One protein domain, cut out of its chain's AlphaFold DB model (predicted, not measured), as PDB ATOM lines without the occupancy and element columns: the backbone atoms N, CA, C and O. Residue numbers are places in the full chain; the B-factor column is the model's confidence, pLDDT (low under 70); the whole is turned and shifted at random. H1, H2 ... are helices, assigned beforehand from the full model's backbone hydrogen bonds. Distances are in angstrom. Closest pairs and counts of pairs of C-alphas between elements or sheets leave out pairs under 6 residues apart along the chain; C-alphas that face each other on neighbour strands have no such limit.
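Overview. This is residues 19 to 101 of the 101 residues of an uncharacterized protein of Rhodopirellula sp. TMED11 (UniProt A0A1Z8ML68). What shape do these residues make? The three shorter helices, H1, H2 and H3, and residues 77 to 90 of the long helix H4 lie in the body of a flat, loose whole, from which two parts stick out at far ends: residues 91 to 101, of which 91 to 99 belong to H4, and the loop tip, residues 37 to 42. H1 packs on residues 80 to 87 of H4, while H2 and H3 pack on each other. What is it made of? The printed part has 83 residues with four named helices, in the order H1, H2, H3, H4, and no named strand: all helix. It is loose, with a radius of gyration of the C-alphas of 15.1 A and spans of 45 by 35 by 18 A.

Along the chain. Where does the first helix begin? H1, residues 19 to 23, begins with C-alpha 19 at (37.420, -23.167, 43.835). Which helices follow? H2 is residues 47 to 58, 16.2 A long, and H3 is residues 63 to 70, 9.9 A long. H4, residues 77 to 99, is 33.0 A long and ends with C-alpha 99 at (25.913, -44.284, 41.311).

Arrangement. What does H1 meet? It touches H4, with the C-alphas of Ser 23 and Arg 80 closest at 5.1 A. How do H2 and H3 stand? They touch, closest at the C-alphas of Leu 51 and Gly 70, 6.7 A, at a steep tilt of 59 degrees, opposite ways. H2 and H4 are apart. Are the helix backbones complete? In H1, H2, H3 and H4 every O i to N i+4 pair is within hydrogen-bond range.

Size, cuts and confidence. How far does it reach? The two C-alphas farthest apart, those of Pro 41 and Ala 99, are 45.7 A apart. Is there a cut or a long link? The printed part has no cut, and the link from H1 to H2, 23 residues, is long. Where is confidence low? Residue 101 alone is under 70.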
ATOM      1  N   LEU A  19      36.771 -22.624  45.027       95.50
ATOM      2  CA  LEU A  19      37.420 -23.167  43.835       95.50
ATOM      3  C   LEU A  19      36.626 -22.882  42.553       95.50
ATOM      4  O   LEU A  19      37.223 -22.531  41.538       95.50
ATOM      5  N   ASP A  20      35.292 -22.948  42.592       95.19
ATOM      6  CA  ASP A  20      34.452 -22.590  41.437       95.19
ATOM      7  C   ASP A  20      34.608 -21.108  41.057       95.19
ATOM      8  O   ASP A  20      34.683 -20.764  39.872       95.19
ATOM      9  N   LEU A  21      34.681 -20.219  42.057       96.62
ATOM     10  CA  LEU A  21      34.932 -18.791  41.849       96.62
ATOM     11  C   LEU A  21      36.304 -18.577  41.196       96.62
ATOM     12  O   LEU A  21      36.403 -17.873  40.187       96.62
ATOM     13  N   CYS A  22      37.342 -19.235  41.718       97.50
ATOM     14  CA  CYS A  22      38.689 -19.212  41.152       97.50
ATOM     15  C   CYS A  22      38.717 -19.714  39.698       97.50
ATOM     16  O   CYS A  22      39.254 -19.027  38.828       97.50
ATOM     17  N   SER A  23      38.101 -20.867  39.412       97.88
ATOM     18  CA  SER A  23      37.995 -21.442  38.061       97.88
ATOM     19  C   SER A  23      37.310 -20.472  37.086       97.88
ATOM     20  O   SER A  23      37.802 -20.243  35.977       97.88
ATOM     21  N   SER A  24      36.263 -19.784  37.553       97.44
ATOM     22  CA  SER A  24      35.531 -18.748  36.806       97.44
ATOM     23  C   SER A  24      36.313 -17.436  36.618       97.44
ATOM     24  O   SER A  24      35.813 -16.498  36.000       97.44
ATOM     25  N   GLY A  25      37.538 -17.340  37.143       96.69
ATOM     26  CA  GLY A  25      38.408 -16.170  37.013       96.69
ATOM     27  C   GLY A  25      38.135 -15.050  38.020       96.69
ATOM     28  O   GLY A  25      38.706 -13.960  37.886       96.69
ATOM     29  N   VAL A  26      37.298 -15.300  39.031       97.81
ATOM     30  CA  VAL A  26      37.059 -14.359  40.131       97.81
ATOM     31  C   VAL A  26      38.322 -14.260  40.983       97.81
ATOM     32  O   VAL A  26      38.947 -15.259  41.336       97.81
ATOM     33  N   HIS A  27      38.711 -13.033  41.329       97.69
ATOM     34  CA  HIS A  27      39.830 -12.798  42.238       97.69
ATOM     35  C   HIS A  27      39.378 -13.009  43.686       97.69
ATOM     36  O   HIS A  27      38.788 -12.121  44.300       97.69
ATOM     37  N   VAL A  28      39.659 -14.197  44.218       96.44
ATOM     38  CA  VAL A  28      39.372 -14.557  45.611       96.44
ATOM     39  C   VAL A  28      40.495 -14.081  46.534       96.44
ATOM     40  O   VAL A  28      41.672 -14.135  46.181       96.44
ATOM     41  N   ARG A  29      40.117 -13.607  47.724       95.31
ATOM     42  CA  ARG A  29      41.016 -13.230  48.823       95.31
ATOM     43  C   ARG A  29      40.470 -13.806  50.125       95.31
ATOM     44  O   ARG A  29      39.259 -13.987  50.240       95.31
ATOM     45  N   ILE A  30      41.358 -14.064  51.079       94.62
ATOM     46  CA  ILE A  30      41.013 -14.596  52.400       94.62
ATOM     47  C   ILE A  30      40.999 -13.466  53.419       94.62
ATOM     48  O   ILE A  30      41.799 -12.533  53.344       94.62
ATOM     49  N   GLY A  31      40.069 -13.561  54.357       91.88
ATOM     50  CA  GLY A  31      39.964 -12.688  55.509       91.88
ATOM     51  C   GLY A  31      39.341 -13.458  56.661       91.88
ATOM     52  O   GLY A  31      38.604 -14.416  56.433       91.88
ATOM     53  N   CYS A  32      39.644 -13.024  57.877       88.75
ATOM     54  CA  CYS A  32      38.919 -13.444  59.060       88.75
ATOM     55  C   CYS A  32      37.682 -12.547  59.173       88.75
ATOM     56  O   CYS A  32      37.809 -11.321  59.270       88.75
ATOM     57  N   ASP A  33      36.500 -13.146  59.073       86.19
ATOM     58  CA  ASP A  33      35.251 -12.453  59.388       86.19
ATOM     59  C   ASP A  33      35.077 -12.390  60.915       86.19
ATOM     60  O   ASP A  33      35.707 -13.155  61.645       86.19
ATOM     61  N   ASN A  34      34.214 -11.504  61.416       87.12
ATOM     62  CA  ASN A  34      33.775 -11.564  62.816       87.12
ATOM     63  C   ASN A  34      34.926 -11.477  63.850       87.12
ATOM     64  O   ASN A  34      35.006 -12.221  64.833       87.12
ATOM     65  N   ILE A  35      35.846 -10.525  63.635       88.81
ATOM     66  CA  ILE A  35      37.047 -10.383  64.476       88.81
ATOM     67  C   ILE A  35      36.741 -10.045  65.944       88.81
ATOM     68  O   ILE A  35      37.542 -10.325  66.834       88.81
ATOM     69  N   ALA A  36      35.594  -9.414  66.200       88.50
ATOM     70  CA  ALA A  36      35.222  -8.887  67.512       88.50
ATOM     71  C   ALA A  36      34.300  -9.815  68.323       88.50
ATOM     72  O   ALA A  36      33.999  -9.497  69.472       88.50
ATOM     73  N   ASP A  37      33.845 -10.927  67.746       86.44
ATOM     74  CA  ASP A  37      32.861 -11.840  68.340       86.44
ATOM     75  C   ASP A  37      33.245 -13.318  68.200       86.44
ATOM     76  O   ASP A  37      33.210 -14.038  69.195       86.44
ATOM     77  N   VAL A  38      33.623 -13.784  67.004       84.81
ATOM     78  CA  VAL A  38      33.986 -15.198  66.777       84.81
ATOM     79  C   VAL A  38      35.487 -15.413  66.941       84.81
ATOM     80  O   VAL A  38      35.910 -16.350  67.619       84.81
ATOM     81  N   ALA A  39      36.308 -14.532  66.363       86.62
ATOM     82  CA  ALA A  39      37.763 -14.669  66.418       86.62
ATOM     83  C   ALA A  39      38.376 -14.188  67.748       86.62
ATOM     84  O   ALA A  39      39.575 -14.342  67.961       86.62
ATOM     85  N   SER A  40      37.575 -13.604  68.647       83.19
ATOM     86  CA  SER A  40      38.024 -13.030  69.918       83.19
ATOM     87  C   SER A  40      37.037 -13.347  71.052       83.19
ATOM     88  O   SER A  40      35.832 -13.269  70.836       83.19
ATOM     89  N   PRO A  41      37.500 -13.681  72.275       83.00
ATOM     90  CA  PRO A  41      38.904 -13.748  72.689       83.00
ATOM     91  C   PRO A  41      39.551 -15.127  72.490       83.00
ATOM     92  O   PRO A  41      40.768 -15.232  72.584       83.00
ATOM     93  N   ALA A  42      38.755 -16.183  72.286       86.00
ATOM     94  CA  ALA A  42      39.234 -17.572  72.278       86.00
ATOM     95  C   ALA A  42      39.404 -18.172  70.873       86.00
ATOM     96  O   ALA A  42      39.942 -19.271  70.750       86.00
ATOM     97  N   GLY A  43      38.916 -17.483  69.838       87.25
ATOM     98  CA  GLY A  43      39.188 -17.829  68.446       87.25
ATOM     99  C   GLY A  43      40.566 -17.343  67.996       87.25
ATOM    100  O   GLY A  43      41.395 -16.914  68.799       87.25
ATOM    101  N   THR A  44      40.803 -17.403  66.689       90.50
ATOM    102  CA  THR A  44      42.054 -16.973  66.060       90.50
ATOM    103  C   THR A  44      41.743 -16.155  64.806       90.50
ATOM    104  O   THR A  44      40.952 -16.600  63.975       90.50
ATOM    105  N   PRO A  45      42.319 -14.949  64.649       91.56
ATOM    106  CA  PRO A  45      42.236 -14.197  63.404       91.56
ATOM    107  C   PRO A  45      43.353 -14.566  62.412       91.56
ATOM    108  O   PRO A  45      43.582 -13.829  61.449       91.56
ATOM    109  N   ASP A  46      44.097 -15.653  62.658       92.88
ATOM    110  CA  ASP A  46      45.210 -16.067  61.807       92.88
ATOM    111  C   ASP A  46      44.716 -16.556  60.436       92.88
ATOM    112  O   ASP A  46      44.054 -17.584  60.294       92.88
ATOM    113  N   LEU A  47      45.094 -15.824  59.386       93.19
ATOM    114  CA  LEU A  47      44.725 -16.150  58.009       93.19
ATOM    115  C   LEU A  47      45.393 -17.434  57.496       93.19
ATOM    116  O   LEU A  47      44.913 -18.016  56.522       93.19
ATOM    117  N   ILE A  48      46.486 -17.885  58.117       95.06
ATOM    118  CA  ILE A  48      47.083 -19.186  57.806       95.06
ATOM    119  C   ILE A  48      46.161 -20.308  58.283       95.06
ATOM    120  O   ILE A  48      45.945 -21.267  57.541       95.06
ATOM    121  N   GLU A  49      45.560 -20.171  59.465       93.38
ATOM    122  CA  GLU A  49      44.562 -21.128  59.950       93.38
ATOM    123  C   GLU A  49      43.320 -21.139  59.051       93.38
ATOM    124  O   GLU A  49      42.839 -22.212  58.686       93.38
ATOM    125  N   GLU A  50      42.862 -19.974  58.582       93.19
ATOM    126  CA  GLU A  50      41.761 -19.891  57.612       93.19
ATOM    127  C   GLU A  50      42.082 -20.594  56.282       93.19
ATOM    128  O   GLU A  50      41.236 -21.288  55.713       93.19
ATOM    129  N   LEU A  51      43.320 -20.489  55.788       95.00
ATOM    130  CA  LEU A  51      43.762 -21.225  54.597       95.00
ATOM    131  C   LEU A  51      43.800 -22.737  54.827       95.00
ATOM    132  O   LEU A  51      43.427 -23.503  53.935       95.00
ATOM    133  N   VAL A  52      44.225 -23.183  56.011       95.31
ATOM    134  CA  VAL A  52      44.192 -24.603  56.384       95.31
ATOM    135  C   VAL A  52      42.745 -25.095  56.452       95.31
ATOM    136  O   VAL A  52      42.432 -26.144  55.881       95.31
ATOM    137  N   ASN A  53      41.844 -24.326  57.064       92.81
ATOM    138  CA  ASN A  53      40.414 -24.630  57.114       92.81
ATOM    139  C   ASN A  53      39.816 -24.733  55.708       92.81
ATOM    140  O   ASN A  53      39.149 -25.725  55.404       92.81
ATOM    141  N   LEU A  54      40.124 -23.778  54.826       93.44
ATOM    142  CA  LEU A  54      39.732 -23.814  53.419       93.44
ATOM    143  C   LEU A  54      40.235 -25.085  52.722       93.44
ATOM    144  O   LEU A  54      39.448 -25.771  52.068       93.44
ATOM    145  N   SER A  55      41.520 -25.424  52.883       95.50
ATOM    146  CA  SER A  55      42.120 -26.605  52.243       95.50
ATOM    147  C   SER A  55      41.402 -27.899  52.634       95.50
ATOM    148  O   SER A  55      41.146 -28.759  51.793       95.50
ATOM    149  N   ASN A  56      40.992 -28.007  53.899       93.38
ATOM    150  CA  ASN A  56      40.287 -29.169  54.425       93.38
ATOM    151  C   ASN A  56      38.812 -29.196  54.016       93.38
ATOM    152  O   ASN A  56      38.279 -30.266  53.707       93.38
ATOM    153  N   ALA A  57      38.157 -28.033  54.001       90.00
ATOM    154  CA  ALA A  57      36.764 -27.894  53.594       90.00
ATOM    155  C   ALA A  57      36.572 -28.264  52.115       90.00
ATOM    156  O   ALA A  57      35.678 -29.046  51.789       90.00
ATOM    157  N   GLU A  58      37.455 -27.767  51.247       90.44
ATOM    158  CA  GLU A  58      37.416 -27.994  49.796       90.44
ATOM    159  C   GLU A  58      38.217 -29.232  49.357       90.44
ATOM    160  O   GLU A  58      38.139 -29.631  48.201       90.44
ATOM    161  N   ARG A  59      38.961 -29.880  50.269       91.62
ATOM    162  CA  ARG A  59      39.837 -31.042  49.992       91.62
ATOM    163  C   ARG A  59      40.871 -30.765  48.902       91.62
ATOM    164  O   ARG A  59      41.198 -31.629  48.086       91.62
ATOM    165  N   PHE A  60      41.396 -29.553  48.923       94.94
ATOM    166  CA  PHE A  60      42.321 -29.038  47.934       94.94
ATOM    167  C   PHE A  60      43.615 -28.639  48.628       94.94
ATOM    168  O   PHE A  60      43.617 -27.739  49.461       94.94
ATOM    169  N   TYR A  61      44.705 -29.327  48.287       96.62
ATOM    170  CA  TYR A  61      45.982 -29.267  49.010       96.62
ATOM    171  C   TYR A  61      47.147 -28.777  48.136       96.62
ATOM    172  O   TYR A  61      48.309 -29.027  48.447       96.62
ATOM    173  N   ASP A  62      46.851 -28.088  47.030       97.62
ATOM    174  CA  ASP A  62      47.877 -27.448  46.207       97.62
ATOM    175  C   ASP A  62      48.407 -26.199  46.927       97.62
ATOM    176  O   ASP A  62      47.760 -25.149  46.975       97.62
ATOM    177  N   ILE A  63      49.588 -26.335  47.532       97.25
ATOM    178  CA  ILE A  63      50.195 -25.295  48.367       97.25
ATOM    179  C   ILE A  63      50.541 -24.039  47.558       97.25
ATOM    180  O   ILE A  63      50.449 -22.928  48.082       97.25
ATOM    181  N   GLU A  64      50.903 -24.168  46.282       97.88
ATOM    182  CA  GLU A  64      51.232 -23.008  45.448       97.88
ATOM    183  C   GLU A  64      49.985 -22.168  45.156       97.88
ATOM    184  O   GLU A  64      50.002 -20.938  45.270       97.88
ATOM    185  N   ILE A  65      48.868 -22.817  44.838       98.06
ATOM    186  CA  ILE A  65      47.598 -22.128  44.590       98.06
ATOM    187  C   ILE A  65      47.040 -21.540  45.891       98.06
ATOM    188  O   ILE A  65      46.660 -20.366  45.914       98.06
ATOM    189  N   LEU A  66      47.050 -22.304  46.989       97.81
ATOM    190  CA  LEU A  66      46.597 -21.832  48.301       97.81
ATOM    191  C   LEU A  66      47.423 -20.643  48.800       97.81
ATOM    192  O   LEU A  66      46.856 -19.654  49.258       97.81
ATOM    193  N   SER A  67      48.751 -20.687  48.666       97.12
ATOM    194  CA  SER A  67      49.612 -19.559  49.041       97.12
ATOM    195  C   SER A  67      49.396 -18.337  48.148       97.12
ATOM    196  O   SER A  67      49.457 -17.209  48.634       97.12
ATOM    197  N   THR A  68      49.065 -18.526  46.865       98.00
ATOM    198  CA  THR A  68      48.699 -17.418  45.969       98.00
ATOM    199  C   THR A  68      47.408 -16.733  46.432       98.00
ATOM    200  O   THR A  68      47.370 -15.504  46.529       98.00
ATOM    201  N   ILE A  69      46.383 -17.518  46.789       97.19
ATOM    202  CA  ILE A  69      45.119 -17.024  47.361       97.19
ATOM    203  C   ILE A  69      45.370 -16.316  48.701       97.19
ATOM    204  O   ILE A  69      44.891 -15.200  48.913       97.19
ATOM    205  N   GLY A  70      46.162 -16.932  49.580       96.25
ATOM    206  CA  GLY A  70      46.537 -16.400  50.890       96.25
ATOM    207  C   GLY A  70      47.302 -15.083  50.824       96.25
ATOM    208  O   GLY A  70      47.043 -14.166  51.596       96.25
ATOM    209  N   ALA A  71      48.181 -14.939  49.833       96.75
ATOM    210  CA  ALA A  71      48.879 -13.690  49.540       96.75
ATOM    211  C   ALA A  71      47.968 -12.617  48.907       96.75
ATOM    212  O   ALA A  71      48.448 -11.547  48.527       96.75
ATOM    213  N   GLY A  72      46.675 -12.905  48.722       96.44
ATOM    214  CA  GLY A  72      45.711 -12.015  48.087       96.44
ATOM    215  C   GLY A  72      45.983 -11.777  46.601       96.44
ATOM    216  O   GLY A  72      45.483 -10.801  46.036       96.44
ATOM    217  N   LYS A  73      46.773 -12.637  45.950       97.69
ATOM    218  CA  LYS A  73      47.146 -12.504  44.539       97.69
ATOM    219  C   LYS A  73      46.117 -13.184  43.645       97.69
ATOM    220  O   LYS A  73      45.527 -14.202  43.994       97.69
ATOM    221  N   LYS A  74      45.905 -12.613  42.460       97.19
ATOM    222  CA  LYS A  74      45.048 -13.223  41.446       97.19
ATOM    223  C   LYS A  74      45.750 -14.451  40.865       97.19
ATOM    224  O   LYS A  74      46.926 -14.365  40.518       97.19
ATOM    225  N   LEU A  75      45.025 -15.561  40.738       98.38
ATOM    226  CA  LEU A  75      45.539 -16.763  40.085       98.38
ATOM    227  C   LEU A  75      45.849 -16.489  38.610       98.38
ATOM    228  O   LEU A  75      45.081 -15.815  37.916       98.38
ATOM    229  N   SER A  76      46.959 -17.049  38.138       98.38
ATOM    230  CA  SER A  76      47.281 -17.097  36.710       98.38
ATOM    231  C   SER A  76      46.327 -18.026  35.950       98.38
ATOM    232  O   SER A  76      45.607 -18.826  36.547       98.38
ATOM    233  N   ASP A  77      46.342 -17.962  34.617       98.31
ATOM    234  CA  ASP A  77      45.539 -18.865  33.785       98.31
ATOM    235  C   ASP A  77      45.935 -20.339  33.974       98.31
ATOM    236  O   ASP A  77      45.064 -21.206  33.997       98.31
ATOM    237  N   VAL A  78      47.224 -20.622  34.202       98.38
ATOM    238  CA  VAL A  78      47.717 -21.980  34.497       98.38
ATOM    239  C   VAL A  78      47.150 -22.484  35.823       98.38
ATOM    240  O   VAL A  78      46.562 -23.561  35.873       98.38
ATOM    241  N   GLN A  79      47.241 -21.670  36.878       98.50
ATOM    242  CA  GLN A  79      46.697 -22.011  38.196       98.50
ATOM    243  C   GLN A  79      45.179 -22.189  38.164       98.50
ATOM    244  O   GLN A  79      44.645 -23.121  38.759       98.50
ATOM    245  N   ARG A  80      44.468 -21.334  37.424       98.38
ATOM    246  CA  ARG A  80      43.027 -21.498  37.203       98.38
ATOM    247  C   ARG A  80      42.707 -22.812  36.505       98.38
ATOM    248  O   ARG A  80      41.769 -23.487  36.915       98.38
ATOM    249  N   GLN A  81      43.479 -23.187  35.489       98.38
ATOM    250  CA  GLN A  81      43.283 -24.455  34.799       98.38
ATOM    251  C   GLN A  81      43.519 -25.649  35.733       98.38
ATOM    252  O   GLN A  81      42.744 -26.597  35.693       98.38
ATOM    253  N   GLN A  82      44.521 -25.589  36.616       98.44
ATOM    254  CA  GLN A  82      44.748 -26.620  37.638       98.44
ATOM    255  C   GLN A  82      43.551 -26.753  38.594       98.44
ATOM    256  O   GLN A  82      43.114 -27.870  38.874       98.44
ATOM    257  N   VAL A  83      42.972 -25.630  39.040       98.25
ATOM    258  CA  VAL A  83      41.739 -25.627  39.849       98.25
ATOM    259  C   VAL A  83      40.571 -26.254  39.080       98.25
ATOM    260  O   VAL A  83      39.857 -27.087  39.633       98.25
ATOM    261  N   THR A  84      40.388 -25.901  37.805       98.31
ATOM    262  CA  THR A  84      39.342 -26.491  36.953       98.31
ATOM    263  C   THR A  84      39.502 -28.005  36.841       98.31
ATOM    264  O   THR A  84      38.548 -28.734  37.097       98.31
ATOM    265  N   SER A  85      40.710 -28.490  36.543       98.06
ATOM    266  CA  SER A  85      40.984 -29.926  36.450       98.06
ATOM    267  C   SER A  85      40.700 -30.650  37.770       98.06
ATOM    268  O   SER A  85      40.150 -31.750  37.769       98.06
ATOM    269  N   HIS A  86      41.030 -30.035  38.911       96.62
ATOM    270  CA  HIS A  86      40.684 -30.588  40.221       96.62
ATOM    271  C   HIS A  86      39.166 -30.719  40.406       96.62
ATOM    272  O   HIS A  86      38.696 -31.779  40.812       96.62
ATOM    273  N   LEU A  87      38.393 -29.679  40.074       95.12
ATOM    274  CA  LEU A  87      36.929 -29.697  40.175       95.12
ATOM    275  C   LEU A  87      36.288 -30.751  39.263       95.12
ATOM    276  O   LEU A  87      35.299 -31.377  39.642       95.12
ATOM    277  N   GLU A  88      36.838 -30.967  38.068       95.88
ATOM    278  CA  GLU A  88      36.370 -32.004  37.143       95.88
ATOM    279  C   GLU A  88      36.577 -33.410  37.716       95.88
ATOM    280  O   GLU A  88      35.644 -34.220  37.709       95.88
ATOM    281  N   LEU A  89      37.764 -33.681  38.270       93.94
ATOM    282  CA  LEU A  89      38.067 -34.938  38.957       93.94
ATOM    283  C   LEU A  89      37.195 -35.123  40.204       93.94
ATOM    284  O   LEU A  89      36.692 -36.219  40.455       93.94
ATOM    285  N   ASP A  90      36.979 -34.052  40.971       91.69
ATOM    286  CA  ASP A  90      36.130 -34.094  42.156       91.69
ATOM    287  C   ASP A  90      34.678 -34.432  41.792       91.69
ATOM    288  O   ASP A  90      34.058 -35.297  42.417       91.69
ATOM    289  N   ARG A  91      34.158 -33.820  40.722       90.88
ATOM    290  CA  ARG A  91      32.818 -34.107  40.212       90.88
ATOM    291  C   ARG A  91      32.685 -35.549  39.735       90.88
ATOM    292  O   ARG A  91      31.682 -36.180  40.054       90.88
ATOM    293  N   ALA A  92      33.676 -36.066  39.010       91.88
ATOM    294  CA  ALA A  92      33.666 -37.445  38.527       91.88
ATOM    295  C   ALA A  92      33.580 -38.453  39.687       91.88
ATOM    296  O   ALA A  92      32.725 -39.334  39.670       91.88
ATOM    297  N   ALA A  93      34.387 -38.266  40.733       89.38
ATOM    298  CA  ALA A  93      34.367 -39.151  41.895       89.38
ATOM    299  C   ALA A  93      33.093 -38.997  42.753       89.38
ATOM    300  O   ALA A  93      32.637 -39.964  43.355       89.38
ATOM    301  N   ILE A  94      32.471 -37.809  42.806       87.62
ATOM    302  CA  ILE A  94      31.133 -37.667  43.414       87.62
ATOM    303  C   ILE A  94      30.089 -38.450  42.612       87.62
ATOM    304  O   ILE A  94      29.233 -39.099  43.208       87.62
ATOM    305  N   ASP A  95      30.142 -38.377  41.283       88.75
ATOM    306  CA  ASP A  95      29.178 -39.053  40.415       88.75
ATOM    307  C   ASP A  95      29.300 -40.581  40.516       88.75
ATOM    308  O   ASP A  95      28.276 -41.259  40.582       88.75
ATOM    309  N   GLU A  96      30.521 -41.108  40.642       89.75
ATOM    310  CA  GLU A  96      30.787 -42.519  40.954       89.75
ATOM    311  C   GLU A  96      30.176 -42.927  42.304       89.75
ATOM    312  O   GLU A  96      29.349 -43.835  42.354       89.75
ATOM    313  N   MET A  97      30.467 -42.187  43.383       85.19
ATOM    314  CA  MET A  97      29.903 -42.464  44.714       85.19
ATOM    315  C   MET A  97      28.370 -42.422  44.744       85.19
ATOM    316  O   MET A  97      27.743 -43.126  45.528       85.19
ATOM    317  N   VAL A  98      27.752 -41.543  43.952       83.50
ATOM    318  CA  VAL A  98      26.288 -41.437  43.878       83.50
ATOM    319  C   VAL A  98      25.683 -42.593  43.085       83.50
ATOM    320  O   VAL A  98      24.564 -42.981  43.397       83.50
ATOM    321  N   ALA A  99      26.383 -43.136  42.086       85.06
ATOM    322  CA  ALA A  99      25.913 -44.284  41.311       85.06
ATOM    323  C   ALA A  99      25.913 -45.597  42.118       85.06
ATOM    324  O   ALA A  99      25.148 -46.504  41.801       85.06
ATOM    325  N   GLU A 100      26.753 -45.693  43.151       80.38
ATOM    326  CA  GLU A 100      26.839 -46.848  44.058       80.38
ATOM    327  C   GLU A 100      25.780 -46.852  45.182       80.38
ATOM    328  O   GLU A 100      25.670 -47.843  45.908       80.38
ATOM    329  N   LEU A 101      25.015 -45.762  45.342       69.31
ATOM    330  CA  LEU A 101      23.991 -45.565  46.382       69.31
ATOM    331  C   LEU A 101      22.566 -45.755  45.853       69.31
ATOM    332  O   LEU A 101      21.764 -46.383  46.578       69.31
TER     333      LEU A 101